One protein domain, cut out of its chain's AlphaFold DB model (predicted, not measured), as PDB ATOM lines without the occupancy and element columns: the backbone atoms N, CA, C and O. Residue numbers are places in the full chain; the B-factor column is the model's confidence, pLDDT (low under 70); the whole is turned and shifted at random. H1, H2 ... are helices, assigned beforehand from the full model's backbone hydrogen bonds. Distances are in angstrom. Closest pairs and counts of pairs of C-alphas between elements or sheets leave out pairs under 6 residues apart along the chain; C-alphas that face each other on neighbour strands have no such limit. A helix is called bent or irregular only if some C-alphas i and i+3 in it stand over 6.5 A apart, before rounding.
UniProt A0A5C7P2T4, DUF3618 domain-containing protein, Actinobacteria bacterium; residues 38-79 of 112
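Overview. This is residues 38 to 79 of the 112 residues of the protein "DUF3618 domain-containing protein" of Actinobacteria bacterium (UniProt A0A5C7P2T4). Two helices follow each other end to end and make one long, slender, slightly angled rod, with a short break between them at residues 61 and 62. H1, the longer, makes the first part of the rod, and H2, kinked near residue 70, carries the line on at an angle; neither folds back on the other. The printed part has 42 residues with two named helices, H1 then H2, and no named strand; its class is all helix. It is extended, with a radius of gyration of the C-alphas of 17.9 A, and the C-alphas span 59 by 12 by 6 A.

Along the chain. Find C-alpha 38 at (36.140, 45.732, -8.918); from there H1, residues 38 to 60, runs 32.8 A to C-alpha 60 at (40.517, 23.073, -32.284). Pass Thr 61 and Gln 62, and at Pro 63 you come to H2, residues 63 to 78, which runs 21.6 A to C-alpha 78 at (38.769, -0.857, -44.485). H2 is irregular, but only just: C-alphas 65 and 68 are 6.7 A apart. Near residue 70 it has a kink of 28 degrees.

Arrangement. Look first at the tight link of two residues that joins H1 to H2. The two helices are close but not clearly touching, with 2 pairs of C-alphas within 8 A; the closest C-alphas, those of Val 59 and Asn 65, are 7.9 A apart. They run the same way at a steep tilt of 38 degrees, only just past shallow, and H2's line is a rough one. Their centres are 31.4 A apart. In H1 every O i to N i+4 pair is within hydrogen-bond range; in H2 10 of 12 are.

Size, cuts and confidence. Compare the first and last printed C-alphas, those of Glu 38 and Val 79: at 59.3 A they are the two farthest apart. Residues 38 to 79 stand free, with no C-alpha 8 or more residues away along the chain within 10 A. The printed part has no cut. In the B-factor column the mean pLDDT of the printed part is 77.4, and residues 63 to 79 of this predicted model are under 70.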
ATOM      1  N   GLU A  38      35.158  46.816  -8.834       86.00
ATOM      2  CA  GLU A  38      36.140  45.732  -8.918       86.00
ATOM      3  C   GLU A  38      35.510  44.464  -9.510       86.00
ATOM      4  O   GLU A  38      36.085  43.851 -10.407       86.00
ATOM      5  N   ILE A  39      34.283  44.128  -9.095       89.81
ATOM      6  CA  ILE A  39      33.528  42.998  -9.653       89.81
ATOM      7  C   ILE A  39      33.222  43.215 -11.139       89.81
ATOM      8  O   ILE A  39      33.377  42.279 -11.920       89.81
ATOM      9  N   GLU A  40      32.820  44.418 -11.548       90.19
ATOM     10  CA  GLU A  40      32.593  44.744 -12.963       90.19
ATOM     11  C   GLU A  40      33.876  44.572 -13.788       90.19
ATOM     12  O   GLU A  40      33.859  43.909 -14.827       90.19
ATOM     13  N   SER A  41      35.010  45.062 -13.279       91.62
ATOM     14  CA  SER A  41      36.307  44.912 -13.948       91.62
ATOM     15  C   SER A  41      36.747  43.445 -14.071       91.62
ATOM     16  O   SER A  41      37.215  43.017 -15.129       91.62
ATOM     17  N   ASP A  42      36.517  42.641 -13.028       89.19
ATOM     18  CA  ASP A  42      36.779  41.202 -13.029       89.19
ATOM     19  C   ASP A  42      35.853  40.467 -14.005       89.19
ATOM     20  O   ASP A  42      36.274  39.527 -14.689       89.19
ATOM     21  N   MET A  43      34.585  40.875 -14.097       90.31
ATOM     22  CA  MET A  43      33.625  40.306 -15.044       90.31
ATOM     23  C   MET A  43      34.043  40.568 -16.489       90.31
ATOM     24  O   MET A  43      33.978  39.659 -17.318       90.31
ATOM     25  N   ASP A  44      34.518  41.767 -16.800       93.69
ATOM     26  CA  ASP A  44      34.985  42.085 -18.147       93.69
ATOM     27  C   ASP A  44      36.292  41.356 -18.479       93.69
ATOM     28  O   ASP A  44      36.418  40.762 -19.555       93.69
ATOM     29  N   ALA A  45      37.223  41.278 -17.523       93.38
ATOM     30  CA  ALA A  45      38.453  40.507 -17.678       93.38
ATOM     31  C   ALA A  45      38.177  39.006 -17.879       93.38
ATOM     32  O   ALA A  45      38.807  38.354 -18.717       93.38
ATOM     33  N   THR A  46      37.224  38.435 -17.139       95.50
ATOM     34  CA  THR A  46      36.849  37.018 -17.279       95.50
ATOM     35  C   THR A  46      36.095  36.743 -18.577       95.50
ATOM     36  O   THR A  46      36.367  35.729 -19.221       95.50
ATOM     37  N   ARG A  47      35.224  37.652 -19.032       94.19
ATOM     38  CA  ARG A  47      34.566  37.556 -20.348       94.19
ATOM     39  C   ARG A  47      35.567  37.589 -21.499       94.19
ATOM     40  O   ARG A  47      35.433  36.794 -22.426       94.19
ATOM     41  N   ALA A  48      36.580  38.453 -21.431       94.06
ATOM     42  CA  ALA A  48      37.628  38.521 -22.448       94.06
ATOM     43  C   ALA A  48      38.406  37.197 -22.556       94.06
ATOM     44  O   ALA A  48      38.532  36.640 -23.647       94.06
ATOM     45  N   ARG A  49      38.825  36.632 -21.414       92.38
ATOM     46  CA  ARG A  49      39.499  35.320 -21.351       92.38
ATOM     47  C   ARG A  49      38.603  34.185 -21.856       92.38
ATOM     48  O   ARG A  49      39.073  33.249 -22.503       92.38
ATOM     49  N   LEU A  50      37.297  34.255 -21.589       95.25
ATOM     50  CA  LEU A  50      36.346  33.261 -22.083       95.25
ATOM     51  C   LEU A  50      36.186  33.335 -23.608       95.25
ATOM     52  O   LEU A  50      36.143  32.304 -24.268       95.25
ATOM     53  N   ALA A  51      36.113  34.536 -24.178       94.06
ATOM     54  CA  ALA A  51      36.020  34.711 -25.624       94.06
ATOM     55  C   ALA A  51      37.270  34.178 -26.347       94.06
ATOM     56  O   ALA A  51      37.144  33.512 -27.375       94.06
ATOM     57  N   GLU A  52      38.454  34.419 -25.783       93.25
ATOM     58  CA  GLU A  52      39.732  33.903 -26.287       93.25
ATOM     59  C   GLU A  52      39.769  32.369 -26.261       93.25
ATOM     60  O   GLU A  52      39.918  31.727 -27.301       93.25
ATOM     61  N   THR A  53      39.496  31.764 -25.101       92.25
ATOM     62  CA  THR A  53      39.459  30.297 -24.957       92.25
ATOM     63  C   THR A  53      38.386  29.637 -25.826       92.25
ATOM     64  O   THR A  53      38.600  28.548 -26.362       92.25
ATOM     65  N   LEU A  54      37.237  30.292 -26.020       90.44
ATOM     66  CA  LEU A  54      36.183  29.800 -26.903       90.44
ATOM     67  C   LEU A  54      36.603  29.855 -28.375       90.44
ATOM     68  O   LEU A  54      36.264  28.949 -29.140       90.44
ATOM     69  N   ASN A  55      37.336  30.890 -28.785       87.06
ATOM     70  CA  ASN A  55      37.873  30.986 -30.137       87.06
ATOM     71  C   ASN A  55      38.890  29.867 -30.408       87.06
ATOM     72  O   ASN A  55      38.794  29.187 -31.433       87.06
ATOM     73  N   ASP A  56      39.779  29.602 -29.454       84.12
ATOM     74  CA  ASP A  56      40.745  28.505 -29.548       84.12
ATOM     75  C   ASP A  56      40.050  27.144 -29.593       84.12
ATOM     76  O   ASP A  56      40.362  26.306 -30.446       84.12
ATOM     77  N   LEU A  57      39.030  26.935 -28.751       85.19
ATOM     78  CA  LEU A  57      38.232  25.712 -28.778       85.19
ATOM     79  C   LEU A  57      37.488  25.559 -30.106       85.19
ATOM     80  O   LEU A  57      37.421  24.457 -30.645       85.19
ATOM     81  N   LYS A  58      36.957  26.641 -30.681       82.62
ATOM     82  CA  LYS A  58      36.286  26.619 -31.985       82.62
ATOM     83  C   LYS A  58      37.245  26.219 -33.103       82.62
ATOM     84  O   LYS A  58      36.862  25.427 -33.957       82.62
ATOM     85  N   VAL A  59      38.480  26.716 -33.101       76.56
ATOM     86  CA  VAL A  59      39.508  26.324 -34.081       76.56
ATOM     87  C   VAL A  59      39.970  24.880 -33.854       76.56
ATOM     88  O   VAL A  59      40.115  24.119 -34.810       76.56
ATOM     89  N   ALA A  60      40.140  24.450 -32.605       71.69
ATOM     90  CA  ALA A  60      40.517  23.073 -32.284       71.69
ATOM     91  C   ALA A  60      39.411  22.061 -32.636       71.69
ATOM     92  O   ALA A  60      39.690  20.960 -33.111       71.69
ATOM     93  N   THR A  61      38.148  22.447 -32.441       74.25
ATOM     94  CA  THR A  61      36.969  21.623 -32.750       74.25
ATOM     95  C   THR A  61      36.471  21.796 -34.179       74.25
ATOM     96  O   THR A  61      35.516  21.123 -34.577       74.25
ATOM     97  N   GLN A  62      37.116  22.655 -34.978       71.75
ATOM     98  CA  GLN A  62      36.753  22.797 -36.378       71.75
ATOM     99  C   GLN A  62      36.843  21.422 -37.046       71.75
ATOM    100  O   GLN A  62      37.895  20.773 -37.013       71.75
ATOM    101  N   PRO A  63      35.764  20.980 -37.712       61.53
ATOM    102  CA  PRO A  63      35.693  19.642 -38.287       61.53
ATOM    103  C   PRO A  63      36.813  19.388 -39.300       61.53
ATOM    104  O   PRO A  63      37.266  18.259 -39.438       61.53
ATOM    105  N   LYS A  64      37.339  20.443 -39.939       61.03
ATOM    106  CA  LYS A  64      38.498  20.379 -40.843       61.03
ATOM    107  C   LYS A  64      39.774  19.861 -40.157       61.03
ATOM    108  O   LYS A  64      40.517  19.101 -40.771       61.03
ATOM    109  N   ASN A  65      39.992  20.205 -38.887       62.44
ATOM    110  CA  ASN A  65      41.160  19.772 -38.113       62.44
ATOM    111  C   ASN A  65      40.964  18.367 -37.515       62.44
ATOM    112  O   ASN A  65      41.918  17.607 -37.367       62.44
ATOM    113  N   ILE A  66      39.713  17.975 -37.258       61.66
ATOM    114  CA  ILE A  66      39.337  16.629 -36.789       61.66
ATOM    115  C   ILE A  66      39.291  15.616 -37.947       61.66
ATOM    116  O   ILE A  66      39.414  14.405 -37.729       61.66
ATOM    117  N   LEU A  67      39.176  16.101 -39.186       61.25
ATOM    118  CA  LEU A  67      38.965  15.278 -40.371       61.25
ATOM    119  C   LEU A  67      40.060  14.232 -40.560       61.25
ATOM    120  O   LEU A  67      39.748  13.093 -40.869       61.25
ATOM    121  N   HIS A  68      41.322  14.575 -40.285       61.25
ATOM    122  CA  HIS A  68      42.445  13.644 -40.409       61.25
ATOM    123  C   HIS A  68      42.337  12.453 -39.450       61.25
ATOM    124  O   HIS A  68      42.678  11.335 -39.813       61.25
ATOM    125  N   ARG A  69      41.823  12.649 -38.229       66.44
ATOM    126  CA  ARG A  69      41.622  11.537 -37.284       66.44
ATOM    127  C   ARG A  69      40.418  10.685 -37.669       66.44
ATOM    128  O   ARG A  69      40.424   9.480 -37.447       66.44
ATOM    129  N   GLN A  70      39.384  11.300 -38.238       61.16
ATOM    130  CA  GLN A  70      38.207  10.580 -38.717       61.16
ATOM    131  C   GLN A  70      38.502   9.785 -39.990       61.16
ATOM    132  O   GLN A  70      38.090   8.636 -40.082       61.16
ATOM    133  N   THR A  71      39.255  10.342 -40.940       62.38
ATOM    134  CA  THR A  71      39.646   9.628 -42.161       62.38
ATOM    135  C   THR A  71      40.589   8.480 -41.861       62.38
ATOM    136  O   THR A  71      40.418   7.426 -42.461       62.38
ATOM    137  N   GLN A  72      41.512   8.629 -40.904       61.88
ATOM    138  CA  GLN A  72      42.328   7.504 -40.441       61.88
ATOM    139  C   GLN A  72      41.462   6.424 -39.793       61.88
ATOM    140  O   GLN A  72      41.548   5.287 -40.212       61.88
ATOM    141  N   LYS A  73      40.509   6.762 -38.908       61.16
ATOM    142  CA  LYS A  73      39.565   5.769 -38.352       61.16
ATOM    143  C   LYS A  73      38.728   5.049 -39.414       61.16
ATOM    144  O   LYS A  73      38.462   3.861 -39.286       61.16
ATOM    145  N   VAL A  74      38.287   5.764 -40.450       62.38
ATOM    146  CA  VAL A  74      37.560   5.159 -41.576       62.38
ATOM    147  C   VAL A  74      38.497   4.269 -42.387       62.38
ATOM    148  O   VAL A  74      38.129   3.158 -42.744       62.38
ATOM    149  N   LYS A  75      39.724   4.716 -42.652       61.72
ATOM    150  CA  LYS A  75      40.723   3.937 -43.383       61.72
ATOM    151  C   LYS A  75      41.126   2.681 -42.606       61.72
ATOM    152  O   LYS A  75      41.105   1.607 -43.188       61.72
ATOM    153  N   ASP A  76      41.332   2.789 -41.300       61.38
ATOM    154  CA  ASP A  76      41.576   1.696 -40.351       61.38
ATOM    155  C   ASP A  76      40.377   0.759 -40.190       61.38
ATOM    156  O   ASP A  76      40.507  -0.293 -39.574       61.38
ATOM    157  N   PHE A  77      39.202   1.084 -40.735       62.41
ATOM    158  CA  PHE A  77      38.071   0.156 -40.822       62.41
ATOM    159  C   PHE A  77      38.083  -0.676 -42.117       62.41
ATOM    160  O   PHE A  77      37.632  -1.821 -42.119       62.41
ATOM    161  N   TYR A  78      38.688  -0.165 -43.192       58.97
ATOM    162  CA  TYR A  78      38.769  -0.857 -44.485       58.97
ATOM    163  C   TYR A  78      40.164  -1.406 -44.837       58.97
ATOM    164  O   TYR A  78      40.262  -2.256 -45.720       58.97
ATOM    165  N   VAL A  79      41.233  -0.960 -44.175       63.72
ATOM    166  CA  VAL A  79      42.631  -1.353 -44.429       63.72
ATOM    167  C   VAL A  79      43.200  -2.098 -43.221       63.72
ATOM    168  O   VAL A  79      43.086  -1.633 -42.087       63.72
TER     169      VAL A  79